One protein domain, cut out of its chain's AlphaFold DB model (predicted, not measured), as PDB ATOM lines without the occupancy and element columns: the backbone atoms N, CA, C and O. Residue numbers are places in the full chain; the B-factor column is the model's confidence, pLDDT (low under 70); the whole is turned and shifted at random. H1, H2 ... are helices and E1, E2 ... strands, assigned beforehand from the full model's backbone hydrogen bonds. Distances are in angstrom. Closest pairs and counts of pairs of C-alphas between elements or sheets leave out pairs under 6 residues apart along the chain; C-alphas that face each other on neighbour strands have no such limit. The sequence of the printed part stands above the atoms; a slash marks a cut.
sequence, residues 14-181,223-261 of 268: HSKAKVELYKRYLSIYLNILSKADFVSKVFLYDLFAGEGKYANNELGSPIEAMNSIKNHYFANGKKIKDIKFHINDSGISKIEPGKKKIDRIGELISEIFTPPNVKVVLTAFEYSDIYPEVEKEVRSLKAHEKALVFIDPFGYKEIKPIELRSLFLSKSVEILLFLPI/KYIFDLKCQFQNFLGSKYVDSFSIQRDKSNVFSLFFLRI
ATOM      1  N   HIS A  14     254.220 259.356 243.197       79.12
ATOM      2  CA  HIS A  14     255.091 259.822 244.281       79.12
ATOM      3  C   HIS A  14     256.570 259.509 244.013       79.12
ATOM      4  O   HIS A  14     257.431 260.340 244.299       79.12
ATOM      5  N   SER A  15     256.872 258.344 243.428       85.31
ATOM      6  CA  SER A  15     258.222 258.008 242.973       85.31
ATOM      7  C   SER A  15     258.651 258.953 241.857       85.31
ATOM      8  O   SER A  15     259.772 259.457 241.892       85.31
ATOM      9  N   LYS A  16     257.750 259.261 240.914       87.62
ATOM     10  CA  LYS A  16     257.994 260.230 239.839       87.62
ATOM     11  C   LYS A  16     258.273 261.630 240.385       87.62
ATOM     12  O   LYS A  16     259.271 262.236 240.014       87.62
ATOM     13  N   ALA A  17     257.453 262.119 241.316       88.00
ATOM     14  CA  ALA A  17     257.649 263.417 241.964       88.00
ATOM     15  C   ALA A  17     258.988 263.495 242.716       88.00
ATOM     16  O   ALA A  17     259.679 264.510 242.648       88.00
ATOM     17  N   LYS A  18     259.381 262.412 243.393       89.50
ATOM     18  CA  LYS A  18     260.681 262.295 244.062       89.50
ATOM     19  C   LYS A  18     261.844 262.378 243.072       89.50
ATOM     20  O   LYS A  18     262.772 263.150 243.300       89.50
ATOM     21  N   VAL A  19     261.794 261.618 241.978       92.94
ATOM     22  CA  VAL A  19     262.852 261.645 240.955       92.94
ATOM     23  C   VAL A  19     262.913 263.004 240.258       92.94
ATOM     24  O   VAL A  19     264.003 263.532 240.059       92.94
ATOM     25  N   GLU A  20     261.770 263.628 239.972       92.81
ATOM     26  CA  GLU A  20     261.713 264.984 239.415       92.81
ATOM     27  C   GLU A  20     262.323 266.022 240.374       92.81
ATOM     28  O   GLU A  20     263.066 266.909 239.948       92.81
ATOM     29  N   LEU A  21     262.070 265.899 241.680       92.38
ATOM     30  CA  LEU A  21     262.677 266.762 242.692       92.38
ATOM     31  C   LEU A  21     264.199 266.573 242.757       92.38
ATOM     32  O   LEU A  21     264.932 267.563 242.750       92.38
ATOM     33  N   TYR A  22     264.677 265.325 242.759       95.00
ATOM     34  CA  TYR A  22     266.107 265.012 242.709       95.00
ATOM     35  C   TYR A  22     266.768 265.590 241.450       95.00
ATOM     36  O   TYR A  22     267.767 266.301 241.549       95.00
ATOM     37  N   LYS A  23     266.173 265.374 240.274       95.94
ATOM     38  CA  LYS A  23     266.632 265.914 238.986       95.94
ATOM     39  C   LYS A  23     266.762 267.437 239.005       95.94
ATOM     40  O   LYS A  23     267.781 267.981 238.565       95.94
ATOM     41  N   ARG A  24     265.746 268.140 239.519       95.56
ATOM     42  CA  ARG A  24     265.764 269.608 239.651       95.56
ATOM     43  C   ARG A  24     266.859 270.066 240.600       95.56
ATOM     44  O   ARG A  24     267.607 270.979 240.252       95.56
ATOM     45  N   TYR A  25     266.976 269.415 241.757       96.00
ATOM     46  CA  TYR A  25     268.024 269.717 242.724       96.00
ATOM     47  C   TYR A  25     269.409 269.539 242.106       96.00
ATOM     48  O   TYR A  25     270.203 270.474 242.123       96.00
ATOM     49  N   LEU A  26     269.678 268.382 241.494       97.88
ATOM     50  CA  LEU A  26     270.957 268.070 240.861       97.88
ATOM     51  C   LEU A  26     271.301 269.079 239.759       97.88
ATOM     52  O   LEU A  26     272.428 269.561 239.696       97.88
ATOM     53  N   SER A  27     270.330 269.448 238.921       97.44
ATOM     54  CA  SER A  27     270.539 270.446 237.864       97.44
ATOM     55  C   SER A  27     270.949 271.809 238.433       97.44
ATOM     56  O   SER A  27     271.881 272.439 237.929       97.44
ATOM     57  N   ILE A  28     270.287 272.265 239.501       96.75
ATOM     58  CA  ILE A  28     270.632 273.517 240.192       96.75
ATOM     59  C   ILE A  28     272.003 273.396 240.864       96.75
ATOM     60  O   ILE A  28     272.839 274.283 240.708       96.75
ATOM     61  N   TYR A  29     272.253 272.289 241.558       96.81
ATOM     62  CA  TYR A  29     273.503 272.000 242.252       96.81
ATOM     63  C   TYR A  29     274.704 272.052 241.299       96.81
ATOM     64  O   TYR A  29     275.647 272.806 241.541       96.81
ATOM     65  N   LEU A  30     274.640 271.353 240.160       97.81
ATOM     66  CA  LEU A  30     275.696 271.381 239.144       97.81
ATOM     67  C   LEU A  30     275.914 272.795 238.580       97.81
ATOM     68  O   LEU A  30     277.055 273.226 238.436       97.81
ATOM     69  N   ASN A  31     274.842 273.555 238.330       96.62
ATOM     70  CA  ASN A  31     274.936 274.942 237.859       96.62
ATOM     71  C   ASN A  31     275.530 275.910 238.897       96.62
ATOM     72  O   ASN A  31     276.146 276.908 238.522       96.62
ATOM     73  N   ILE A  32     275.331 275.658 240.192       95.50
ATOM     74  CA  ILE A  32     275.975 276.430 241.261       95.50
ATOM     75  C   ILE A  32     277.468 276.095 241.299       95.50
ATOM     76  O   ILE A  32     278.299 277.003 241.303       95.50
ATOM     77  N   LEU A  33     277.817 274.806 241.291       95.31
ATOM     78  CA  LEU A  33     279.211 274.371 241.379       95.31
ATOM     79  C   LEU A  33     280.029 274.701 240.126       95.31
ATOM     80  O   LEU A  33     281.228 274.944 240.240       95.31
ATOM     81  N   SER A  34     279.414 274.766 238.941       94.19
ATOM     82  CA  SER A  34     280.123 275.163 237.719       94.19
ATOM     83  C   SER A  34     280.642 276.601 237.786       94.19
ATOM     84  O   SER A  34     281.709 276.880 237.243       94.19
ATOM     85  N   LYS A  35     279.939 277.484 238.510       93.56
ATOM     86  CA  LYS A  35     280.320 278.885 238.760       93.56
ATOM     87  C   LYS A  35     281.280 279.059 239.937       93.56
ATOM     88  O   LYS A  35     281.770 280.158 240.173       93.56
ATOM     89  N   ALA A  36     281.516 278.003 240.709       93.69
ATOM     90  CA  ALA A  36     282.444 278.021 241.825       93.69
ATOM     91  C   ALA A  36     283.842 277.621 241.331       93.69
ATOM     92  O   ALA A  36     284.146 276.438 241.174       93.69
ATOM     93  N   ASP A  37     284.709 278.604 241.086       91.88
ATOM     94  CA  ASP A  37     286.056 278.361 240.544       91.88
ATOM     95  C   ASP A  37     286.901 277.450 241.436       91.88
ATOM     96  O   ASP A  37     287.632 276.599 240.934       91.88
ATOM     97  N   PHE A  38     286.735 277.562 242.756       93.44
ATOM     98  CA  PHE A  38     287.455 276.736 243.722       93.44
ATOM     99  C   PHE A  38     287.070 275.253 243.668       93.44
ATOM    100  O   PHE A  38     287.797 274.439 244.224       93.44
ATOM    101  N   VAL A  39     285.932 274.888 243.066       96.06
ATOM    102  CA  VAL A  39     285.494 273.492 242.951       96.06
ATOM    103  C   VAL A  39     286.094 272.893 241.689       96.06
ATOM    104  O   VAL A  39     285.891 273.428 240.600       96.06
ATOM    105  N   SER A  40     286.800 271.772 241.806       96.12
ATOM    106  CA  SER A  40     287.364 271.061 240.650       96.12
ATOM    107  C   SER A  40     286.631 269.760 240.336       96.12
ATOM    108  O   SER A  40     286.562 269.377 239.168       96.12
ATOM    109  N   LYS A  41     286.045 269.109 241.350       98.00
ATOM    110  CA  LYS A  41     285.435 267.786 241.206       98.00
ATOM    111  C   LYS A  41     284.178 267.611 242.050       98.00
ATOM    112  O   LYS A  41     284.098 268.072 243.191       98.00
ATOM    113  N   VAL A  42     283.212 266.901 241.481       98.31
ATOM    114  CA  VAL A  42     281.929 266.567 242.093       98.31
ATOM    115  C   VAL A  42     281.781 265.051 242.177       98.31
ATOM    116  O   VAL A  42     282.007 264.326 241.211       98.31
ATOM    117  N   PHE A  43     281.389 264.568 243.344       98.56
ATOM    118  CA  PHE A  43     281.050 263.181 243.601       98.56
ATOM    119  C   PHE A  43     279.537 263.087 243.756       98.56
ATOM    120  O   PHE A  43     278.933 263.842 244.516       98.56
ATOM    121  N   LEU A  44     278.918 262.191 243.008       98.75
ATOM    122  CA  LEU A  44     277.495 261.916 243.075       98.75
ATOM    123  C   LEU A  44     277.332 260.467 243.516       98.75
ATOM    124  O   LEU A  44     278.025 259.593 242.993       98.75
ATOM    125  N   TYR A  45     276.421 260.225 244.449       98.50
ATOM    126  CA  TYR A  45     276.093 258.885 244.915       98.50
ATOM    127  C   TYR A  45     274.589 258.677 244.825       98.50
ATOM    128  O   TYR A  45     273.830 259.461 245.388       98.50
ATOM    129  N   ASP A  46     274.177 257.617 244.141       97.94
ATOM    130  CA  ASP A  46     272.822 257.076 244.203       97.94
ATOM    131  C   ASP A  46     272.916 255.692 244.849       97.94
ATOM    132  O   ASP A  46     273.360 254.735 244.213       97.94
ATOM    133  N   LEU A  47     272.605 255.614 246.147       96.00
ATOM    134  CA  LEU A  47     272.846 254.404 246.944       96.00
ATOM    135  C   LEU A  47     271.745 253.344 246.785       96.00
ATOM    136  O   LEU A  47     271.937 252.209 247.222       96.00
ATOM    137  N   PHE A  48     270.624 253.726 246.161       95.12
ATOM    138  CA  PHE A  48     269.414 252.924 245.985       95.12
ATOM    139  C   PHE A  48     268.812 253.159 244.592       95.12
ATOM    140  O   PHE A  48     267.695 253.652 244.439       95.12
ATOM    141  N   ALA A  49     269.575 252.809 243.559       95.25
ATOM    142  CA  ALA A  49     269.319 253.241 242.185       95.25
ATOM    143  C   ALA A  49     268.023 252.690 241.550       95.25
ATOM    144  O   ALA A  49     267.518 253.227 240.555       95.25
ATOM    145  N   GLY A  50     267.474 251.606 242.098       94.12
ATOM    146  CA  GLY A  50     266.242 250.996 241.629       94.12
ATOM    147  C   GLY A  50     266.380 250.376 240.241       94.12
ATOM    148  O   GLY A  50     267.418 249.864 239.848       94.12
ATOM    149  N   GLU A  51     265.287 250.392 239.486       95.00
ATOM    150  CA  GLU A  51     265.183 249.728 238.181       95.00
ATOM    151  C   GLU A  51     265.872 250.486 237.031       95.00
ATOM    152  O   GLU A  51     266.002 249.956 235.930       95.00
ATOM    153  N   GLY A  52     266.257 251.749 237.229       96.12
ATOM    154  CA  GLY A  52     266.751 252.629 236.165       96.12
ATOM    155  C   GLY A  52     265.668 253.086 235.177       96.12
ATOM    156  O   GLY A  52     265.493 254.284 234.983       96.12
ATOM    157  N   LYS A  53     264.894 252.171 234.587       96.12
ATOM    158  CA  LYS A  53     263.721 252.471 233.744       96.12
ATOM    159  C   LYS A  53     262.556 251.565 234.123       96.12
ATOM    160  O   LYS A  53     262.717 250.353 234.212       96.12
ATOM    161  N   TYR A  54     261.372 252.119 234.324       94.19
ATOM    162  CA  TYR A  54     260.199 251.351 234.744       94.19
ATOM    163  C   TYR A  54     259.383 250.843 233.546       94.19
ATOM    164  O   TYR A  54     259.551 251.314 232.420       94.19
ATOM    165  N   ALA A  55     258.477 249.885 233.772       90.94
ATOM    166  CA  ALA A  55     257.669 249.281 232.705       90.94
ATOM    167  C   ALA A  55     256.745 250.288 231.991       90.94
ATOM    168  O   ALA A  55     256.394 250.098 230.832       90.94
ATOM    169  N   ASN A  56     256.388 251.390 232.659       90.75
ATOM    170  CA  ASN A  56     255.659 252.519 232.075       90.75
ATOM    171  C   ASN A  56     256.565 253.532 231.349       90.75
ATOM    172  O   ASN A  56     256.126 254.643 231.076       90.75
ATOM    173  N   ASN A  57     257.811 253.166 231.037       92.88
ATOM    174  CA  ASN A  57     258.837 253.997 230.396       92.88
ATOM    175  C   ASN A  57     259.323 255.211 231.198       92.88
ATOM    176  O   ASN A  57     260.184 255.940 230.705       92.88
ATOM    177  N   GLU A  58     258.844 255.406 232.423       95.25
ATOM    178  CA  GLU A  58     259.377 256.433 233.314       95.25
ATOM    179  C   GLU A  58     260.817 256.095 233.730       95.25
ATOM    180  O   GLU A  58     261.183 254.925 233.900       95.25
ATOM    181  N   LEU A  59     261.643 257.128 233.882       96.50
ATOM    182  CA  LEU A  59     263.063 257.000 234.192       96.50
ATOM    183  C   LEU A  59     263.300 257.162 235.699       96.50
ATOM    184  O   LEU A  59     262.742 258.042 236.348       96.50
ATOM    185  N   GLY A  60     264.137 256.295 236.256       96.50
ATOM    186  CA  GLY A  60     264.591 256.340 237.641       96.50
ATOM    187  C   GLY A  60     265.709 257.360 237.869       96.50
ATOM    188  O   GLY A  60     266.257 257.949 236.930       96.50
ATOM    189  N   SER A  61     266.084 257.527 239.138       97.00
ATOM    190  CA  SER A  61     267.115 258.468 239.585       97.00
ATOM    191  C   SER A  61     268.468 258.347 238.870       97.00
ATOM    192  O   SER A  61     268.972 259.402 238.471       97.00
ATOM    193  N   PRO A  62     269.056 257.157 238.604       98.06
ATOM    194  CA  PRO A  62     270.370 257.103 237.961       98.06
ATOM    195  C   PRO A  62     270.326 257.616 236.517       98.06
ATOM    196  O   PRO A  62     271.240 258.305 236.061       98.06
ATOM    197  N   ILE A  63     269.236 257.333 235.799       98.44
ATOM    198  CA  ILE A  63     269.078 257.705 234.392       98.44
ATOM    199  C   ILE A  63     268.772 259.202 234.263       98.44
ATOM    200  O   ILE A  63     269.357 259.893 233.425       98.44
ATOM    201  N   GLU A  64     267.910 259.742 235.127       98.31
ATOM    202  CA  GLU A  64     267.643 261.185 235.182       98.31
ATOM    203  C   GLU A  64     268.869 261.991 235.637       98.31
ATOM    204  O   GLU A  64     269.113 263.090 235.125       98.31
ATOM    205  N   ALA A  65     269.701 261.437 236.524       98.50
ATOM    206  CA  ALA A  65     270.975 262.044 236.893       98.50
ATOM    207  C   ALA A  65     271.955 262.092 235.714       98.50
ATOM    208  O   ALA A  65     272.503 263.158 235.424       98.50
ATOM    209  N   MET A  66     272.114 260.992 234.968       98.69
ATOM    210  CA  MET A  66     272.938 260.978 233.753       98.69
ATOM    211  C   MET A  66     272.433 261.962 232.693       98.69
ATOM    212  O   MET A  66     273.226 262.698 232.103       98.69
ATOM    213  N   ASN A  67     271.115 262.058 232.493       98.56
ATOM    214  CA  ASN A  67     270.531 263.072 231.614       98.56
ATOM    215  C   ASN A  67     270.804 264.499 232.107       98.56
ATOM    216  O   ASN A  67     271.108 265.372 231.294       98.56
ATOM    217  N   SER A  68     270.755 264.742 233.417       98.50
ATOM    218  CA  SER A  68     271.078 266.046 234.010       98.50
ATOM    219  C   SER A  68     272.545 266.423 233.786       98.50
ATOM    220  O   SER A  68     272.826 267.547 233.375       98.50
ATOM    221  N   ILE A  69     273.474 265.476 233.961       98.75
ATOM    222  CA  ILE A  69     274.910 265.663 233.691       98.75
ATOM    223  C   ILE A  69     275.154 265.964 232.206       98.75
ATOM    224  O   ILE A  69     275.837 266.934 231.872       98.75
ATOM    225  N   LYS A  70     274.555 265.172 231.306       98.62
ATOM    226  CA  LYS A  70     274.615 265.382 229.852       98.62
ATOM    227  C   LYS A  70     274.121 266.778 229.469       98.62
ATOM    228  O   LYS A  70     274.797 267.502 228.742       98.62
ATOM    229  N   ASN A  71     272.953 267.171 229.969       98.44
ATOM    230  CA  ASN A  71     272.361 268.470 229.665       98.44
ATOM    231  C   ASN A  71     273.216 269.614 230.221       98.44
ATOM    232  O   ASN A  71     273.446 270.597 229.519       98.44
ATOM    233  N   HIS A  72     273.746 269.461 231.438       98.31
ATOM    234  CA  HIS A  72     274.674 270.414 232.038       98.31
ATOM    235  C   HIS A  72     275.943 270.580 231.184       98.31
ATOM    236  O   HIS A  72     276.364 271.710 230.942       98.31
ATOM    237  N   TYR A  73     276.496 269.494 230.633       98.56
ATOM    238  CA  TYR A  73     277.638 269.546 229.716       98.56
ATOM    239  C   TYR A  73     277.381 270.394 228.474       98.56
ATOM    240  O   TYR A  73     278.149 271.311 228.173       98.56
ATOM    241  N   PHE A  74     276.291 270.122 227.758       98.19
ATOM    242  CA  PHE A  74     275.980 270.860 226.535       98.19
ATOM    243  C   PHE A  74     275.576 272.311 226.809       98.19
ATOM    244  O   PHE A  74     275.999 273.200 226.072       98.19
ATOM    245  N   ALA A  75     274.842 272.568 227.896       97.44
ATOM    246  CA  ALA A  75     274.454 273.920 228.296       97.44
ATOM    247  C   ALA A  75     275.658 274.804 228.673       97.44
ATOM    248  O   ALA A  75     275.595 276.018 228.511       97.44
ATOM    249  N   ASN A  76     276.765 274.207 229.127       96.38
ATOM    250  CA  ASN A  76     277.989 274.919 229.510       96.38
ATOM    251  C   ASN A  76     279.077 274.842 228.422       96.38
ATOM    252  O   ASN A  76     280.271 274.790 228.714       96.38
ATOM    253  N   GLY A  77     278.682 274.799 227.144       96.56
ATOM    254  CA  GLY A  77     279.631 274.854 226.029       96.56
ATOM    255  C   GLY A  77     280.604 273.674 226.001       96.56
ATOM    256  O   GLY A  77     281.762 273.849 225.623       96.56
ATOM    257  N   LYS A  78     280.137 272.483 226.404       97.12
ATOM    258  CA  LYS A  78     280.929 271.245 226.470       97.12
ATOM    259  C   LYS A  78     282.080 271.313 227.486       97.12
ATOM    260  O   LYS A  78     283.130 270.708 227.281       97.12
ATOM    261  N   LYS A  79     281.898 272.062 228.580       94.44
ATOM    262  CA  LYS A  79     282.855 272.170 229.692       94.44
ATOM    263  C   LYS A  79     282.124 272.108 231.029       94.44
ATOM    264  O   LYS A  79     281.263 272.936 231.301       94.44
ATOM    265  N   ILE A  80     282.481 271.140 231.866       97.44
ATOM    266  CA  ILE A  80     281.948 270.966 233.228       97.44
ATOM    267  C   ILE A  80     283.079 270.555 234.167       97.44
ATOM    268  O   ILE A  80     284.141 270.146 233.702       97.44
ATOM    269  N   LYS A  81     282.852 270.649 235.479       97.62
ATOM    270  CA  LYS A  81     283.767 270.101 236.493       97.62
ATOM    271  C   LYS A  81     283.863 268.579 236.351       97.62
ATOM    272  O   LYS A  81     282.942 267.967 235.816       97.62
ATOM    273  N   ASP A  82     284.938 267.974 236.846       98.50
ATOM    274  CA  ASP A  82     285.064 266.514 236.836       98.50
ATOM    275  C   ASP A  82     283.962 265.891 237.688       98.50
ATOM    276  O   ASP A  82     283.675 266.379 238.784       98.50
ATOM    277  N   ILE A  83     283.350 264.808 237.209       98.75
ATOM    278  CA  ILE A  83     282.292 264.120 237.955       98.75
ATOM    279  C   ILE A  83     282.653 262.651 238.127       98.75
ATOM    280  O   ILE A  83     282.943 261.952 237.160       98.75
ATOM    281  N   LYS A  84     282.583 262.157 239.363       98.81
ATOM    282  CA  LYS A  84     282.457 260.724 239.640       98.81
ATOM    283  C   LYS A  84     281.012 260.459 240.046       98.81
ATOM    284  O   LYS A  84     280.564 261.024 241.037       98.81
ATOM    285  N   PHE A  85     280.303 259.612 239.310       98.81
ATOM    286  CA  PHE A  85     278.954 259.185 239.667       98.81
ATOM    287  C   PHE A  85     278.959 257.706 240.050       98.81
ATOM    288  O   PHE A  85     279.205 256.846 239.208       98.81
ATOM    289  N   HIS A  86     278.734 257.421 241.330       98.75
ATOM    290  CA  HIS A  86     278.640 256.072 241.876       98.75
ATOM    291  C   HIS A  86     277.171 255.694 242.046       98.75
ATOM    292  O   HIS A  86     276.429 256.350 242.773       98.75
ATOM    293  N   ILE A  87     276.761 254.631 241.366       98.69
ATOM    294  CA  ILE A  87     275.404 254.102 241.380       98.69
ATOM    295  C   ILE A  87     275.445 252.711 242.009       98.69
ATOM    296  O   ILE A  87     276.246 251.870 241.595       98.69
ATOM    297  N   ASN A  88     274.591 252.477 243.003       98.19
ATOM    298  CA  ASN A  88     274.500 251.214 243.719       98.19
ATOM    299  C   ASN A  88     273.050 250.718 243.811       98.19
ATOM    300  O   ASN A  88     272.149 251.483 244.147       98.19
ATOM    301  N   ASP A  89     272.834 249.427 243.557       96.62
ATOM    302  CA  ASP A  89     271.629 248.699 243.983       96.62
ATOM    303  C   ASP A  89     271.941 247.192 244.027       96.62
ATOM    304  O   ASP A  89     272.391 246.621 243.030       96.62
ATOM    305  N   SER A  90     271.715 246.545 245.174       94.88
ATOM    306  CA  SER A  90     271.936 245.101 245.373       94.88
ATOM    307  C   SER A  90     270.857 244.220 244.737       94.88
ATOM    308  O   SER A  90     271.036 243.012 244.568       94.88
ATOM    309  N   GLY A  91     269.718 244.804 244.373       93.94
ATOM    310  CA  GLY A  91     268.518 244.078 244.008       93.94
ATOM    311  C   GLY A  91     268.566 243.406 242.636       93.94
ATOM    312  O   GLY A  91     269.162 243.877 241.663       93.94
ATOM    313  N   ILE A  92     267.809 242.317 242.537       95.31
ATOM    314  CA  ILE A  92     267.421 241.711 241.262       95.31
ATOM    315  C   ILE A  92     266.262 242.507 240.668       95.31
ATOM    316  O   ILE A  92     265.319 242.873 241.380       95.31
ATOM    317  N   SER A  93     266.339 242.760 239.364       94.75
ATOM    318  CA  SER A  93     265.331 243.530 238.653       94.75
ATOM    319  C   SER A  93     263.998 242.781 238.643       94.75
ATOM    320  O   SER A  93     263.930 241.562 238.449       94.75
ATOM    321  N   LYS A  94     262.916 243.520 238.882       91.56
ATOM    322  CA  LYS A  94     261.550 242.985 238.849       91.56
ATOM    323  C   LYS A  94     260.913 243.068 237.462       91.56
ATOM    324  O   LYS A  94     259.839 242.502 237.258       91.56
ATOM    325  N   ILE A  95     261.559 243.771 236.534       93.56
ATOM    326  CA  ILE A  95     261.100 243.972 235.152       93.56
ATOM    327  C   ILE A  95     261.743 242.944 234.215       93.56
ATOM    328  O   ILE A  95     261.070 242.386 233.355       93.56
ATOM    329  N   GLU A  96     263.019 242.646 234.435       93.88
ATOM    330  CA  GLU A  96     263.797 241.593 233.776       93.88
ATOM    331  C   GLU A  96     264.262 240.585 234.846       93.88
ATOM    332  O   GLU A  96     265.320 240.785 235.457       93.88
ATOM    333  N   PRO A  97     263.462 239.541 235.147       91.69
ATOM    334  CA  PRO A  97     263.793 238.562 236.179       91.69
ATOM    335  C   PRO A  97     265.123 237.851 235.905       91.69
ATOM    336  O   PRO A  97     265.403 237.449 234.780       91.69
ATOM    337  N   GLY A  98     265.932 237.666 236.950       92.94
ATOM    338  CA  GLY A  98     267.245 237.011 236.859       92.94
ATOM    339  C   GLY A  98     268.405 237.951 236.516       92.94
ATOM    340  O   GLY A  98     269.560 237.553 236.639       92.94
ATOM    341  N   LYS A  99     268.118 239.207 236.163       96.38
ATOM    342  CA  LYS A  99     269.125 240.241 235.908       96.38
ATOM    343  C   LYS A  99     269.300 241.138 237.127       96.38
ATOM    344  O   LYS A  99     268.310 241.510 237.762       96.38
ATOM    345  N   LYS A 100     270.534 241.525 237.464       97.69
ATOM    346  CA  LYS A 100     270.746 242.542 238.504       97.69
ATOM    347  C   LYS A 100     270.265 243.891 237.986       97.69
ATOM    348  O   LYS A 100     270.470 244.224 236.817       97.69
ATOM    349  N   LYS A 101     269.667 244.699 238.860       97.44
ATOM    350  CA  LYS A 101     269.275 246.069 238.504       97.44
ATOM    351  C   LYS A 101     270.456 246.886 237.989       97.44
ATOM    352  O   LYS A 101     270.300 247.633 237.029       97.44
ATOM    353  N   ILE A 102     271.640 246.709 238.581       98.06
ATOM    354  CA  ILE A 102     272.820 247.468 238.171       98.06
ATOM    355  C   ILE A 102     273.274 247.146 236.740       98.06
ATOM    356  O   ILE A 102     273.667 248.054 236.013       98.06
ATOM    357  N   ASP A 103     273.156 245.887 236.307       98.19
ATOM    358  CA  ASP A 103     273.522 245.477 234.946       98.19
ATOM    359  C   ASP A 103     272.585 246.151 233.936       98.19
ATOM    360  O   ASP A 103     273.016 246.737 232.944       98.19
ATOM    361  N   ARG A 104     271.287 246.163 234.259       97.56
ATOM    362  CA  ARG A 104     270.252 246.856 233.487       97.56
ATOM    363  C   ARG A 104     270.482 248.371 233.429       97.56
ATOM    364  O   ARG A 104     270.344 248.973 232.369       97.56
ATOM    365  N   ILE A 105     270.867 248.994 234.545       98.38
ATOM    366  CA  ILE A 105     271.250 250.413 234.580       98.38
ATOM    367  C   ILE A 105     272.463 250.667 233.678       98.38
ATOM    368  O   ILE A 105     272.470 251.656 232.951       98.38
ATOM    369  N   GLY A 106     273.468 249.788 233.696       98.44
ATOM    370  CA  GLY A 106     274.653 249.906 232.847       98.44
ATOM    371  C   GLY A 106     274.318 249.921 231.357       98.44
ATOM    372  O   GLY A 106     274.808 250.786 230.630       98.44
ATOM    373  N   GLU A 107     273.425 249.033 230.918       98.12
ATOM    374  CA  GLU A 107     272.925 249.022 229.539       98.12
ATOM    375  C   GLU A 107     272.202 250.327 229.186       98.12
ATOM    376  O   GLU A 107     272.545 250.969 228.195       98.12
ATOM    377  N   LEU A 108     271.281 250.789 230.037       98.06
ATOM    378  CA  LEU A 108     270.553 252.046 229.822       98.06
ATOM    379  C   LEU A 108     271.488 253.266 229.766       98.06
ATOM    380  O   LEU A 108     271.270 254.182 228.976       98.06
ATOM    381  N   ILE A 109     272.534 253.300 230.597       98.12
ATOM    382  CA  ILE A 109     273.528 254.384 230.598       98.12
ATOM    383  C   ILE A 109     274.391 254.344 229.335       98.12
ATOM    384  O   ILE A 109     274.784 255.406 228.855       98.12
ATOM    385  N   SER A 110     274.652 253.165 228.764       97.62
ATOM    386  CA  SER A 110     275.430 253.040 227.523       97.62
ATOM    387  C   SER A 110     274.764 253.727 226.320       97.62
ATOM    388  O   SER A 110     275.449 254.165 225.398       97.62
ATOM    389  N   GLU A 111     273.440 253.908 226.369       97.25
ATOM    390  CA  GLU A 111     272.655 254.642 225.369       97.25
ATOM    391  C   GLU A 111     272.680 256.169 225.584       97.25
ATOM    392  O   GLU A 111     272.202 256.941 224.748       97.25
ATOM    393  N   ILE A 112     273.235 256.640 226.705       97.94
ATOM    394  CA  ILE A 112     273.305 258.056 227.070       97.94
ATOM    395  C   ILE A 112     274.721 258.575 226.837       97.94
ATOM    396  O   ILE A 112     275.705 258.037 227.341       97.94
ATOM    397  N   PHE A 113     274.832 259.703 226.127       98.25
ATOM    398  CA  PHE A 113     276.109 260.403 225.999       98.25
ATOM    399  C   PHE A 113     276.693 260.723 227.382       98.25
ATOM    400  O   PHE A 113     276.115 261.502 228.146       98.25
ATOM    401  N   THR A 114     277.864 260.155 227.658       98.38
ATOM    402  CA  THR A 114     278.637 260.412 228.871       98.38
ATOM    403  C   THR A 114     279.770 261.385 228.540       98.38
ATOM    404  O   THR A 114     280.598 261.072 227.679       98.38
ATOM    405  N   PRO A 115     279.825 262.573 229.170       98.38
ATOM    406  CA  PRO A 115     280.916 263.511 228.933       98.38
ATOM    407  C   PRO A 115     282.293 262.903 229.265       98.38
ATOM    408  O   PRO A 115     282.390 262.118 230.209       98.38
ATOM    409  N   PRO A 116     283.376 263.283 228.558       97.81
ATOM    410  CA  PRO A 116     284.687 262.637 228.710       97.81
ATOM    411  C   PRO A 116     285.281 262.695 230.123       97.81
ATOM    412  O   PRO A 116     286.048 261.819 230.509       97.81
ATOM    413  N   ASN A 117     284.937 263.727 230.894       97.69
ATOM    414  CA  ASN A 117     285.415 263.932 232.259       97.69
ATOM    415  C   ASN A 117     284.430 263.433 233.336       97.69
ATOM    416  O   ASN A 117     284.507 263.832 234.501       97.69
ATOM    417  N   VAL A 118     283.500 262.556 232.947       98.69
ATOM    418  CA  VAL A 118     282.549 261.897 233.841       98.69
ATOM    419  C   VAL A 118     282.916 260.421 233.953       98.69
ATOM    420  O   VAL A 118     282.919 259.689 232.967       98.69
ATOM    421  N   LYS A 119     283.196 259.966 235.176       98.69
ATOM    422  CA  LYS A 119     283.417 258.553 235.497       98.69
ATOM    423  C   LYS A 119     282.177 257.978 236.170       98.69
ATOM    424  O   LYS A 119     281.849 258.380 237.285       98.69
ATOM    425  N   VAL A 120     281.546 256.998 235.531       98.75
ATOM    426  CA  VAL A 120     280.445 256.222 236.119       98.75
ATOM    427  C   VAL A 120     281.010 254.972 236.794       98.75
ATOM    428  O   VAL A 120     281.867 254.288 236.234       98.75
ATOM    429  N   VAL A 121     280.564 254.695 238.016       98.69
ATOM    430  CA  VAL A 121     280.904 253.500 238.796       98.69
ATOM    431  C   VAL A 121     279.605 252.802 239.167       98.69
ATOM    432  O   VAL A 121     278.703 253.434 239.705       98.69
ATOM    433  N   LEU A 122     279.523 251.510 238.866       98.62
ATOM    434  CA  LEU A 122     278.346 250.678 239.081       98.62
ATOM    435  C   LEU A 122     278.682 249.589 240.104       98.62
ATOM    436  O   LEU A 122     279.658 248.862 239.914       98.62
ATOM    437  N   THR A 123     277.892 249.468 241.171       98.38
ATOM    438  CA  THR A 123     278.051 248.421 242.192       98.38
ATOM    439  C   THR A 123     276.718 247.762 242.554       98.38
ATOM    440  O   THR A 123     275.654 248.357 242.411       98.38
ATOM    441  N   ALA A 124     276.779 246.514 243.021       97.38
ATOM    442  CA  ALA A 124     275.620 245.752 243.497       97.38
ATOM    443  C   ALA A 124     275.868 245.240 244.919       97.38
ATOM    444  O   ALA A 124     275.890 244.033 245.159       97.38
ATOM    445  N   PHE A 125     276.130 246.171 245.832       96.31
ATOM    446  CA  PHE A 125     276.365 245.886 247.243       96.31
ATOM    447  C   PHE A 125     275.132 246.237 248.071       96.31
ATOM    448  O   PHE A 125     274.402 247.175 247.735       96.31
ATOM    449  N   GLU A 126     274.912 245.502 249.160       93.56
ATOM    450  CA  GLU A 126     273.934 245.910 250.170       93.56
ATOM    451  C   GLU A 126     274.370 247.233 250.811       93.56
ATOM    452  O   GLU A 126     275.562 247.557 250.850       93.56
ATOM    453  N   TYR A 127     273.416 248.007 251.339       92.00
ATOM    454  CA  TYR A 127     273.711 249.325 251.911       92.00
ATOM    455  C   TYR A 127     274.782 249.269 253.011       92.00
ATOM    456  O   TYR A 127     275.679 250.112 253.043       92.00
ATOM    457  N   SER A 128     274.736 248.242 253.865       91.62
ATOM    458  CA  SER A 128     275.714 248.025 254.938       91.62
ATOM    459  C   SER A 128     277.146 247.840 254.441       91.62
ATOM    460  O   SER A 128     278.080 248.151 255.177       91.62
ATOM    461  N   ASP A 129     277.314 247.352 253.212       94.38
ATOM    462  CA  ASP A 129     278.618 247.033 252.633       94.38
ATOM    463  C   ASP A 129     279.173 248.216 251.836       94.38
ATOM    464  O   ASP A 129     280.364 248.515 251.915       94.38
ATOM    465  N   ILE A 130     278.313 248.943 251.108       95.19
ATOM    466  CA  ILE A 130     278.735 250.125 250.341       95.19
ATOM    467  C   ILE A 130     278.928 251.362 251.219       95.19
ATOM    468  O   ILE A 130     279.782 252.203 250.926       95.19
ATOM    469  N   TYR A 131     278.152 251.502 252.299       94.81
ATOM    470  CA  TYR A 131     278.194 252.697 253.136       94.81
ATOM    471  C   TYR A 131     279.607 253.000 253.676       94.81
ATOM    472  O   TYR A 131     280.047 254.140 253.505       94.81
ATOM    473  N   PRO A 132     280.370 252.039 254.242       95.19
ATOM    474  CA  PRO A 132     281.731 252.302 254.715       95.19
ATOM    475  C   PRO A 132     282.681 252.802 253.617       95.19
ATOM    476  O   PRO A 132     283.559 253.628 253.884       95.19
ATOM    477  N   GLU A 133     282.517 252.340 252.373       95.69
ATOM    478  CA  GLU A 133     283.321 252.809 251.239       95.69
ATOM    479  C   GLU A 133     282.985 254.257 250.875       95.69
ATOM    480  O   GLU A 133     283.886 255.081 250.687       95.69
ATOM    481  N   VAL A 134     281.688 254.578 250.831       96.00
ATOM    482  CA  VAL A 134     281.187 255.935 250.573       96.00
ATOM    483  C   VAL A 134     281.625 256.878 251.686       96.00
ATOM    484  O   VAL A 134     282.129 257.962 251.403       96.00
ATOM    485  N   GLU A 135     281.503 256.467 252.948       95.38
ATOM    486  CA  GLU A 135     281.942 257.250 254.100       95.38
ATOM    487  C   GLU A 135     283.440 257.555 254.021       95.38
ATOM    488  O   GLU A 135     283.851 258.710 254.166       95.38
ATOM    489  N   LYS A 136     284.260 256.539 253.734       95.06
ATOM    490  CA  LYS A 136     285.706 256.698 253.572       95.06
ATOM    491  C   LYS A 136     286.044 257.675 252.446       95.06
ATOM    492  O   LYS A 136     286.890 258.547 252.648       95.06
ATOM    493  N   GLU A 137     285.397 257.556 251.285       95.62
ATOM    494  CA  GLU A 137     285.635 258.459 250.154       95.62
ATOM    495  C   GLU A 137     285.208 259.891 250.496       95.62
ATOM    496  O   GLU A 137     286.018 260.813 250.381       95.62
ATOM    497  N   VAL A 138     283.994 260.070 251.021       94.62
ATOM    498  CA  VAL A 138     283.444 261.374 251.410       94.62
ATOM    499  C   VAL A 138     284.314 262.059 252.467       94.62
ATOM    500  O   VAL A 138     284.574 263.258 252.364       94.62
ATOM    501  N   ARG A 139     284.828 261.326 253.458       92.00
ATOM    502  CA  ARG A 139     285.726 261.877 254.491       92.00
ATOM    503  C   ARG A 139     287.118 262.229 253.976       92.00
ATOM    504  O   ARG A 139     287.796 263.042 254.600       92.00
ATOM    505  N   SER A 140     287.538 261.641 252.860       93.25
ATOM    506  CA  SER A 140     288.825 261.931 252.221       93.25
ATOM    507  C   SER A 140     288.781 263.108 251.239       93.25
ATOM    508  O   SER A 140     289.827 263.501 250.718       93.25
ATOM    509  N   LEU A 141     287.595 263.681 250.996       93.69
ATOM    510  CA  LEU A 141     287.416 264.778 250.048       93.69
ATOM    511  C   LEU A 141     288.221 266.012 250.442       93.69
ATOM    512  O   LEU A 141     288.222 266.467 251.589       93.69
ATOM    513  N   LYS A 142     288.854 266.612 249.440       93.31
ATOM    514  CA  LYS A 142     289.564 267.881 249.585       93.31
ATOM    515  C   LYS A 142     288.572 269.046 249.634       93.31
ATOM    516  O   LYS A 142     287.418 268.942 249.225       93.31
ATOM    517  N   ALA A 143     289.040 270.215 250.072       90.25
ATOM    518  CA  ALA A 143     288.202 271.418 250.170       90.25
ATOM    519  C   ALA A 143     287.562 271.845 248.826       90.25
ATOM    520  O   ALA A 143     286.455 272.394 248.817       90.25
ATOM    521  N   HIS A 144     288.247 271.563 247.709       93.44
ATOM    522  CA  HIS A 144     287.809 271.825 246.331       93.44
ATOM    523  C   HIS A 144     286.960 270.702 245.711       93.44
ATOM    524  O   HIS A 144     286.595 270.774 244.538       93.44
ATOM    525  N   GLU A 145     286.649 269.658 246.474       95.94
ATOM    526  CA  GLU A 145     285.793 268.556 246.043       95.94
ATOM    527  C   GLU A 145     284.466 268.632 246.798       95.94
ATOM    528  O   GLU A 145     284.428 269.051 247.961       95.94
ATOM    529  N   LYS A 146     283.364 268.273 246.134       96.31
ATOM    530  CA  LYS A 146     282.015 268.294 246.717       96.31
ATOM    531  C   LYS A 146     281.296 266.985 246.464       96.31
ATOM    532  O   LYS A 146     281.470 266.407 245.397       96.31
ATOM    533  N   ALA A 147     280.477 266.544 247.409       97.06
ATOM    534  CA  ALA A 147     279.682 265.330 247.291       97.06
ATOM    535  C   ALA A 147     278.189 265.614 247.453       97.06
ATOM    536  O   ALA A 147     277.793 266.353 248.350       97.06
ATOM    537  N   LEU A 148     277.378 264.982 246.609       97.56
ATOM    538  CA  LEU A 148     275.935 264.872 246.779       97.56
ATOM    539  C   LEU A 148     275.580 263.394 246.943       97.56
ATOM    540  O   LEU A 148     275.850 262.594 246.046       97.56
ATOM    541  N   VAL A 149     274.978 263.037 248.076       97.00
ATOM    542  CA  VAL A 149     274.569 261.663 248.388       97.00
ATOM    543  C   VAL A 149     273.047 261.578 248.376       97.00
ATOM    544  O   VAL A 149     272.383 262.184 249.218       97.00
ATOM    545  N   PHE A 150     272.490 260.832 247.428       96.44
ATOM    546  CA  PHE A 150     271.067 260.521 247.353       96.44
ATOM    547  C   PHE A 150     270.794 259.165 248.008       96.44
ATOM    548  O   PHE A 150     271.383 258.145 247.635       96.44
ATOM    549  N   ILE A 151     269.923 259.171 249.018       93.88
ATOM    550  CA  ILE A 151     269.573 258.004 249.827       93.88
ATOM    551  C   ILE A 151     268.054 257.838 249.804       93.88
ATOM    552  O   ILE A 151     267.312 258.618 250.406       93.88
ATOM    553  N   ASP A 152     267.601 256.811 249.092       90.25
ATOM    554  CA  ASP A 152     266.189 256.533 248.831       90.25
ATOM    555  C   ASP A 152     265.882 255.037 249.000       90.25
ATOM    556  O   ASP A 152     265.621 254.320 248.033       90.25
ATOM    557  N   PRO A 153     265.958 254.525 250.235       84.31
ATOM    558  CA  PRO A 153     265.761 253.111 250.496       84.31
ATOM    559  C   PRO A 153     264.317 252.709 250.209       84.31
ATOM    560  O   PRO A 153     263.367 253.492 250.342       84.31
ATOM    561  N   PHE A 154     264.117 251.424 249.929       71.25
ATOM    562  CA  PHE A 154     262.781 250.841 249.938       71.25
ATOM    563  C   PHE A 154     262.300 250.666 251.392       71.25
ATOM    564  O   PHE A 154     262.369 249.585 251.970       71.25
ATOM    565  N   GLY A 155     261.843 251.756 252.014       68.56
ATOM    566  CA  GLY A 155     261.444 251.800 253.425       68.56
ATOM    567  C   GLY A 155     262.348 252.717 254.249       68.56
ATOM    568  O   GLY A 155     262.604 253.842 253.849       68.56
ATOM    569  N   TYR A 156     262.775 252.275 255.432       65.25
ATOM    570  CA  TYR A 156     263.671 253.038 256.327       65.25
ATOM    571  C   TYR A 156     264.680 252.149 257.066       65.25
ATOM    572  O   TYR A 156     265.493 252.655 257.833       65.25
ATOM    573  N   LYS A 157     264.611 250.822 256.885       69.44
ATOM    574  CA  LYS A 157     265.266 249.856 257.780       69.44
ATOM    575  C   LYS A 157     266.794 249.896 257.731       69.44
ATOM    576  O   LYS A 157     267.437 249.396 258.645       69.44
ATOM    577  N   GLU A 158     267.348 250.479 256.679       72.00
ATOM    578  CA  GLU A 158     268.781 250.449 256.397       72.00
ATOM    579  C   GLU A 158     269.510 251.724 256.825       72.00
ATOM    580  O   GLU A 158     270.727 251.704 256.932       72.00
ATOM    581  N   ILE A 159     268.793 252.815 257.116       80.94
ATOM    582  CA  ILE A 159     269.417 254.109 257.416       80.94
ATOM    583  C   ILE A 159     269.545 254.296 258.916       80.94
ATOM    584  O   ILE A 159     268.542 254.254 259.632       80.94
ATOM    585  N   LYS A 160     270.752 254.624 259.382       87.81
ATOM    586  CA  LYS A 160     270.975 255.037 260.771       87.81
ATOM    587  C   LYS A 160     271.334 256.521 260.838       87.81
ATOM    588  O   LYS A 160     272.209 256.973 260.101       87.81
ATOM    589  N   PRO A 161     270.739 257.318 261.743       88.38
ATOM    590  CA  PRO A 161     271.105 258.729 261.888       88.38
ATOM    591  C   PRO A 161     272.609 258.943 262.101       88.38
ATOM    592  O   PRO A 161     273.186 259.868 261.529       88.38
ATOM    593  N   ILE A 162     273.271 258.056 262.854       88.75
ATOM    594  CA  ILE A 162     274.720 258.122 263.090       88.75
ATOM    595  C   ILE A 162     275.547 258.060 261.795       88.75
ATOM    596  O   ILE A 162     276.556 258.755 261.682       88.75
ATOM    597  N   GLU A 163     275.086 257.308 260.795       90.31
ATOM    598  CA  GLU A 163     275.730 257.192 259.486       90.31
ATOM    599  C   GLU A 163     275.630 258.523 258.713       90.31
ATOM    600  O   GLU A 163     276.603 259.000 258.119       90.31
ATOM    601  N   LEU A 164     274.489 259.211 258.802       90.00
ATOM    602  CA  LEU A 164     274.331 260.554 258.231       90.00
ATOM    603  C   LEU A 164     275.284 261.553 258.902       90.00
ATOM    604  O   LEU A 164     275.939 262.343 258.224       90.00
ATOM    605  N   ARG A 165     275.412 261.487 260.234       89.00
ATOM    606  CA  ARG A 165     276.335 262.345 260.989       89.00
ATOM    607  C   ARG A 165     277.794 262.092 260.619       89.00
ATOM    608  O   ARG A 165     278.553 263.055 260.543       89.00
ATOM    609  N   SER A 166     278.186 260.843 260.360       89.06
ATOM    610  CA  SER A 166     279.565 260.538 259.965       89.06
ATOM    611  C   SER A 166     279.916 261.106 258.589       89.06
ATOM    612  O   SER A 166     280.973 261.718 258.427       89.06
ATOM    613  N   LEU A 167     278.996 261.014 257.619       89.12
ATOM    614  CA  LEU A 167     279.155 261.667 256.315       89.12
ATOM    615  C   LEU A 167     279.323 263.184 256.475       89.12
ATOM    616  O   LEU A 167     280.204 263.782 255.860       89.12
ATOM    617  N   PHE A 168     278.535 263.790 257.364       85.38
ATOM    618  CA  PHE A 168     278.566 265.221 257.677       85.38
ATOM    619  C   PHE A 168     279.893 265.712 258.271       85.38
ATOM    620  O   PHE A 168     280.220 266.890 258.153       85.38
ATOM    621  N   LEU A 169     280.714 264.841 258.863       80.69
ATOM    622  CA  LEU A 169     282.050 265.251 259.313       80.69
ATOM    623  C   LEU A 169     282.926 265.729 258.139       80.69
ATOM    624  O   LEU A 169     283.821 266.555 258.334       80.69
ATOM    625  N   SER A 170     282.629 265.281 256.915       73.19
ATOM    626  CA  SER A 170     283.136 265.900 255.696       73.19
ATOM    627  C   SER A 170     282.358 267.182 255.397       73.19
ATOM    628  O   SER A 170     281.216 267.155 254.947       73.19
ATOM    629  N   LYS A 171     282.985 268.349 255.585       75.38
ATOM    630  CA  LYS A 171     282.376 269.677 255.337       75.38
ATOM    631  C   LYS A 171     282.008 269.951 253.861       75.38
ATOM    632  O   LYS A 171     281.642 271.074 253.515       75.38
ATOM    633  N   SER A 172     282.151 268.961 252.984       87.50
ATOM    634  CA  SER A 172     281.949 269.047 251.537       87.50
ATOM    635  C   SER A 172     280.766 268.209 251.036       87.50
ATOM    636  O   SER A 172     280.633 268.054 249.823       87.50
ATOM    637  N   VAL A 173     279.919 267.684 251.930       92.75
ATOM    638  CA  VAL A 173     278.782 266.825 251.572       92.75
ATOM    639  C   VAL A 173     277.429 267.537 251.678       92.75
ATOM    640  O   VAL A 173     277.171 268.315 252.600       92.75
ATOM    641  N   GLU A 174     276.546 267.214 250.742       94.81
ATOM    642  CA  GLU A 174     275.104 267.441 250.798       94.81
ATOM    643  C   GLU A 174     274.399 266.084 250.705       94.81
ATOM    644  O   GLU A 174     274.799 265.224 249.918       94.81
ATOM    645  N   ILE A 175     273.368 265.867 251.522       94.94
ATOM    646  CA  ILE A 175     272.599 264.618 251.535       94.94
ATOM    647  C   ILE A 175     271.141 264.919 251.202       94.94
ATOM    648  O   ILE A 175     270.523 265.813 251.781       94.94
ATOM    649  N   LEU A 176     270.595 264.128 250.287       95.06
ATOM    650  CA  LEU A 176     269.183 264.077 249.944       95.06
ATOM    651  C   LEU A 176     268.623 262.756 250.461       95.06
ATOM    652  O   LEU A 176     268.958 261.695 249.939       95.06
ATOM    653  N   LEU A 177     267.788 262.826 251.491       94.00
ATOM    654  CA  LEU A 177     267.271 261.661 252.201       94.00
ATOM    655  C   LEU A 177     265.758 261.550 252.031       94.00
ATOM    656  O   LEU A 177     265.017 262.420 252.486       94.00
ATOM    657  N   PHE A 178     265.281 260.469 251.422       91.62
ATOM    658  CA  PHE A 178     263.850 260.199 251.313       91.62
ATOM    659  C   PHE A 178     263.352 259.354 252.490       91.62
ATOM    660  O   PHE A 178     263.929 258.313 252.797       91.62
ATOM    661  N   LEU A 179     262.260 259.785 253.133       90.94
ATOM    662  CA  LEU A 179     261.634 259.065 254.244       90.94
ATOM    663  C   LEU A 179     260.123 258.850 254.019       90.94
ATOM    664  O   LEU A 179     259.403 259.798 253.673       90.94
ATOM    665  N   PRO A 180     259.596 257.634 254.284       88.75
ATOM    666  CA  PRO A 180     258.170 257.327 254.206       88.75
ATOM    667  C   PRO A 180     257.422 257.821 255.454       88.75
ATOM    668  O   PRO A 180     257.024 257.043 256.322       88.75
ATOM    669  N   ILE A 181     257.223 259.138 255.542       90.00
ATOM    670  CA  ILE A 181     256.707 259.831 256.732       90.00
ATOM    671  C   ILE A 181     255.408 259.242 257.279       90.00
ATOM    672  O   ILE A 181     255.333 258.997 258.478       90.00
ATOM    673  N   LYS A 223     253.478 268.177 262.089       90.38
ATOM    674  CA  LYS A 223     254.276 268.320 263.320       90.38
ATOM    675  C   LYS A 223     255.417 267.304 263.346       90.38
ATOM    676  O   LYS A 223     256.530 267.654 263.704       90.38
ATOM    677  N   TYR A 224     255.157 266.077 262.907       92.44
ATOM    678  CA  TYR A 224     256.151 265.013 262.862       92.44
ATOM    679  C   TYR A 224     257.291 265.309 261.875       92.44
ATOM    680  O   TYR A 224     258.457 265.141 262.217       92.44
ATOM    681  N   ILE A 225     256.978 265.823 260.679       92.44
ATOM    682  CA  ILE A 225     257.990 266.297 259.714       92.44
ATOM    683  C   ILE A 225     258.814 267.438 260.313       92.44
ATOM    684  O   ILE A 225     260.040 267.434 260.206       92.44
ATOM    685  N   PHE A 226     258.144 268.399 260.952       91.62
ATOM    686  CA  PHE A 226     258.804 269.518 261.616       91.62
ATOM    687  C   PHE A 226     259.743 269.042 262.734       91.62
ATOM    688  O   PHE A 226     260.896 269.468 262.783       91.62
ATOM    689  N   ASP A 227     259.297 268.112 263.577       92.69
ATOM    690  CA  ASP A 227     260.099 267.568 264.672       92.69
ATOM    691  C   ASP A 227     261.311 266.792 264.142       92.69
ATOM    692  O   ASP A 227     262.420 267.002 264.631       92.69
ATOM    693  N   LEU A 228     261.143 265.975 263.093       93.38
ATOM    694  CA  LEU A 228     262.260 265.317 262.405       93.38
ATOM    695  C   LEU A 228     263.268 266.334 261.865       93.38
ATOM    696  O   LEU A 228     264.467 266.184 262.090       93.38
ATOM    697  N   LYS A 229     262.795 267.389 261.190       93.69
ATOM    698  CA  LYS A 229     263.644 268.476 260.685       93.69
ATOM    699  C   LYS A 229     264.440 269.123 261.820       93.69
ATOM    700  O   LYS A 229     265.660 269.230 261.710       93.69
ATOM    701  N   CYS A 230     263.784 269.508 262.916       91.81
ATOM    702  CA  CYS A 230     264.452 270.100 264.075       91.81
ATOM    703  C   CYS A 230     265.474 269.150 264.706       91.81
ATOM    704  O   CYS A 230     266.571 269.581 265.060       91.81
ATOM    705  N   GLN A 231     265.159 267.858 264.821       92.94
ATOM    706  CA  GLN A 231     266.122 266.900 265.356       92.94
ATOM    707  C   GLN A 231     267.296 266.667 264.416       92.94
ATOM    708  O   GLN A 231     268.421 266.616 264.895       92.94
ATOM    709  N   PHE A 232     267.098 266.625 263.096       93.00
ATOM    710  CA  PHE A 232     268.223 266.594 262.161       93.00
ATOM    711  C   PHE A 232     269.128 267.820 262.324       93.00
ATOM    712  O   PHE A 232     270.348 267.666 262.339       93.00
ATOM    713  N   GLN A 233     268.562 269.019 262.504       91.75
ATOM    714  CA  GLN A 233     269.357 270.228 262.757       91.75
ATOM    715  C   GLN A 233     270.200 270.099 264.029       91.75
ATOM    716  O   GLN A 233     271.404 270.360 264.003       91.75
ATOM    717  N   ASN A 234     269.579 269.659 265.127       90.44
ATOM    718  CA  ASN A 234     270.247 269.485 266.416       90.44
ATOM    719  C   ASN A 234     271.323 268.394 266.357       90.44
ATOM    720  O   ASN A 234     272.463 268.619 266.754       90.44
ATOM    721  N   PHE A 235     270.967 267.224 265.829       89.69
ATOM    722  CA  PHE A 235     271.811 266.034 265.791       89.69
ATOM    723  C   PHE A 235     273.038 266.213 264.888       89.69
ATOM    724  O   PHE A 235     274.148 265.802 265.239       89.69
ATOM    725  N   LEU A 236     272.857 266.868 263.736       88.88
ATOM    726  CA  LEU A 236     273.939 267.158 262.791       88.88
ATOM    727  C   LEU A 236     274.703 268.444 263.139       88.88
ATOM    728  O   LEU A 236     275.742 268.710 262.539       88.88
ATOM    729  N   GLY A 237     274.198 269.257 264.073       86.88
ATOM    730  CA  GLY A 237     274.763 270.569 264.388       86.88
ATOM    731  C   GLY A 237     274.706 271.546 263.207       86.88
ATOM    732  O   GLY A 237     275.571 272.412 263.086       86.88
ATOM    733  N   SER A 238     273.716 271.405 262.318       85.00
ATOM    734  CA  SER A 238     273.565 272.253 261.132       85.00
ATOM    735  C   SER A 238     272.243 273.004 261.128       85.00
ATOM    736  O   SER A 238     271.176 272.434 261.329       85.00
ATOM    737  N   LYS A 239     272.299 274.296 260.792       85.12
ATOM    738  CA  LYS A 239     271.099 275.114 260.565       85.12
ATOM    739  C   LYS A 239     270.425 274.809 259.222       85.12
ATOM    740  O   LYS A 239     269.243 275.101 259.055       85.12
ATOM    741  N   TYR A 240     271.155 274.214 258.279       87.19
ATOM    742  CA  TYR A 240     270.726 274.024 256.892       87.19
ATOM    743  C   TYR A 240     270.194 272.614 256.683       87.19
ATOM    744  O   TYR A 240     270.778 271.787 255.985       87.19
ATOM    745  N   VAL A 241     269.064 272.369 257.332       90.56
ATOM    746  CA  VAL A 241     268.215 271.222 257.057       90.56
ATOM    747  C   VAL A 241     266.873 271.755 256.600       90.56
ATOM    748  O   VAL A 241     266.301 272.625 257.260       90.56
ATOM    749  N   ASP A 242     266.369 271.237 255.490       92.06
ATOM    750  CA  ASP A 242     265.019 271.528 255.028       92.06
ATOM    751  C   ASP A 242     264.311 270.265 254.542       92.06
ATOM    752  O   ASP A 242     264.920 269.204 254.418       92.06
ATOM    753  N   SER A 243     263.009 270.365 254.300       91.94
ATOM    754  CA  SER A 243     262.177 269.234 253.909       91.94
ATOM    755  C   SER A 243     261.161 269.637 252.853       91.94
ATOM    756  O   SER A 243     260.495 270.660 252.999       91.94
ATOM    757  N   PHE A 244     260.974 268.793 251.844       90.19
ATOM    758  CA  PHE A 244     259.892 268.918 250.874       90.19
ATOM    759  C   PHE A 244     258.977 267.701 250.967       90.19
ATOM    760  O   PHE A 244     259.417 266.564 250.787       90.19
ATOM    761  N   SER A 245     257.697 267.938 251.248       88.62
ATOM    762  CA  SER A 245     256.711 266.872 251.406       88.62
ATOM    763  C   SER A 245     255.980 266.584 250.099       88.62
ATOM    764  O   SER A 245     255.529 267.493 249.409       88.62
ATOM    765  N   ILE A 246     255.827 265.300 249.789       82.62
ATOM    766  CA  ILE A 246     255.083 264.797 248.634       82.62
ATOM    767  C   ILE A 246     253.861 264.059 249.179       82.62
ATOM    768  O   ILE A 246     254.003 263.061 249.890       82.62
ATOM    769  N   GLN A 247     252.664 264.545 248.856       78.75
ATOM    770  CA  GLN A 247     251.406 263.930 249.268       78.75
ATOM    771  C   GLN A 247     250.773 263.199 248.083       78.75
ATOM    772  O   GLN A 247     250.458 263.817 247.069       78.75
ATOM    773  N   ARG A 248     250.591 261.880 248.207       67.19
ATOM    774  CA  ARG A 248     249.884 261.060 247.206       67.19
ATOM    775  C   ARG A 248     248.368 261.109 247.421       67.19
ATOM    776  O   ARG A 248     247.610 261.164 246.463       67.19
ATOM    777  N   ASP A 249     247.946 261.076 248.681       66.38
ATOM    778  CA  ASP A 249     246.559 261.166 249.141       66.38
ATOM    779  C   ASP A 249     246.545 261.580 250.632       66.38
ATOM    780  O   ASP A 249     247.592 261.856 251.226       66.38
ATOM    781  N   LYS A 250     245.368 261.650 251.269       61.16
ATOM    782  CA  LYS A 250     245.251 262.065 252.682       61.16
ATOM    783  C   LYS A 250     246.043 261.180 253.660       61.16
ATOM    784  O   LYS A 250     246.351 261.657 254.748       61.16
ATOM    785  N   SER A 251     246.368 259.932 253.307       63.88
ATOM    786  CA  SER A 251     247.026 258.969 254.200       63.88
ATOM    787  C   SER A 251     248.490 258.688 253.846       63.88
ATOM    788  O   SER A 251     249.217 258.181 254.699       63.88
ATOM    789  N   ASN A 252     248.961 259.066 252.654       76.19
ATOM    790  CA  ASN A 252     250.313 258.794 252.167       76.19
ATOM    791  C   ASN A 252     251.110 260.084 251.913       76.19
ATOM    792  O   ASN A 252     251.051 260.682 250.834       76.19
ATOM    793  N   VAL A 253     251.892 260.475 252.915       82.88
ATOM    794  CA  VAL A 253     252.848 261.579 252.887       82.88
ATOM    795  C   VAL A 253     254.258 261.008 252.959       82.88
ATOM    796  O   VAL A 253     254.578 260.184 253.820       82.88
ATOM    797  N   PHE A 254     255.106 261.485 252.063       86.81
ATOM    798  CA  PHE A 254     256.540 261.235 252.043       86.81
ATOM    799  C   PHE A 254     257.272 262.563 252.186       86.81
ATOM    800  O   PHE A 254     256.701 263.616 251.901       86.81
ATOM    801  N   SER A 255     258.532 262.530 252.603       89.44
ATOM    802  CA  SER A 255     259.336 263.747 252.669       89.44
ATOM    803  C   SER A 255     260.757 263.486 252.212       89.44
ATOM    804  O   SER A 255     261.388 262.523 252.649       89.44
ATOM    805  N   LEU A 256     261.252 264.372 251.350       91.06
ATOM    806  CA  LEU A 256     262.664 264.467 251.023       91.06
ATOM    807  C   LEU A 256     263.299 265.497 251.960       91.06
ATOM    808  O   LEU A 256     262.853 266.642 252.007       91.06
ATOM    809  N   PHE A 257     264.308 265.084 252.715       92.69
ATOM    810  CA  PHE A 257     265.104 265.944 253.578       92.69
ATOM    811  C   PHE A 257     266.388 266.346 252.860       92.69
ATOM    812  O   PHE A 257     267.127 265.502 252.356       92.69
ATOM    813  N   PHE A 258     266.642 267.647 252.843       93.12
ATOM    814  CA  PHE A 258     267.849 268.268 252.323       93.12
ATOM    815  C   PHE A 258     268.734 268.577 253.510       93.12
ATOM    816  O   PHE A 258     268.394 269.430 254.330       93.12
ATOM    817  N   LEU A 259     269.848 267.873 253.623       91.88
ATOM    818  CA  LEU A 259     270.785 268.041 254.713       91.88
ATOM    819  C   LEU A 259     272.057 268.659 254.126       91.88
ATOM    820  O   LEU A 259     272.686 268.079 253.238       91.88
ATOM    821  N   ARG A 260     272.505 269.784 254.682       87.31
ATOM    822  CA  ARG A 260     273.765 270.431 254.291       87.31
ATOM    823  C   ARG A 260     274.490 271.001 255.499       87.31
ATOM    824  O   ARG A 260     273.845 271.514 256.407       87.31
ATOM    825  N   ILE A 261     275.823 270.998 255.494       77.06
ATOM    826  CA  ILE A 261     276.623 271.854 256.386       77.06
ATOM    827  C   ILE A 261     277.013 273.130 255.661       77.06
ATOM    828  O   ILE A 261     277.397 273.127 254.495       77.06
TER     829      ILE A 261
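This is residues 14 to 181 and 223 to 261 of the 268 residues of an uncharacterized protein of Ignavibacteria bacterium RIFOXYB2_FULL_37_11 (UniProt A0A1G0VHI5). One twisted sheet of seven strands makes the middle layer, with H1, H2 and H3 over one face and H4 and H6 over the other, while H5 only grazes the sheet. This makes three layers, helices on both faces of a sheet. The 207 printed residues have six named helices and seven named strands, in the order H1 E1 H2 E2 H3 E3 H4 E4 H5 E5 H6 E6 E7. The sheet's order is E3 E2 E1 E4 E5 E7 E6, mixed: neighbours are parallel from E3 to E5, and E7 is antiparallel to E5 and E6. The class is mixed, helices and strands, and the whole is compact, with a radius of gyration of the C-alphas of 16.6 A and spans of 44 by 44 by 31 A.

H1, residues 14 to 34, begins with its C-alpha at (255.091, 259.822, 244.281) and is 30.1 A long from first to last C-alpha. Then come E1, 41 to 46; H2, 61 to 75, 20.5 A; E2, 82 to 88; H3, 101 to 110; E3, 118 to 123; H4, 127 to 139; E4, 145 to 151; H5, 161 to 168; and E5, 173 to 179. After the cut follow H6, 223 to 236; E6, 241 to 247; and E7, 253 to 260, 22.8 A, ending with its C-alpha at (273.765, 270.431, 254.291).

E1, H2, E2; E2, H3, E3; and E4, H5, E5 are strand-helix-strand units, parallel neighbour strands with a helix between, and E3, H4, E4 is a split one, with E2 and E1 between its strands; the crossovers are right-handed. N 85 and O 119 of E2 and E3 are 2.8 A apart, N 44 and O 84 of E1 and E2 2.8 A, N 148 and O 43 of E4 and E1 2.8 A, N 176 and O 149 of E5 and E4 2.8 A, and N 177 and O 257 of E5 and E7 2.9 A, each within hydrogen-bond range. E6 and E7 form a hairpin, with N 244 and O 256 at 2.9 A. H1 touches H2, the closest C-alphas being those of Val 19 and Ser 61, 5.5 A. H2 touches H3 with residues 62 to 66 alone, Ile 63 and Ile 109 having the closest C-alphas, 6.7 A. On the opposite face, H4 and H6 have heights over the sheet of 9.2 A and 9.4 A. Every O i to N i+4 pair is within hydrogen-bond range in H1, H2, H3, H5 and H6, and 7 of 9 in H4.

The C-alphas farthest apart are those of Pro 116 and Lys 223, 46.4 A. Residues 182 to 222 are not printed, and C-alphas 181 and 223 are 11.0 A apart across the cut. The links E1 to H2 and E2 to H3 are long. The pLDDT is under 70 at residues 155 to 157 and 248 to 251.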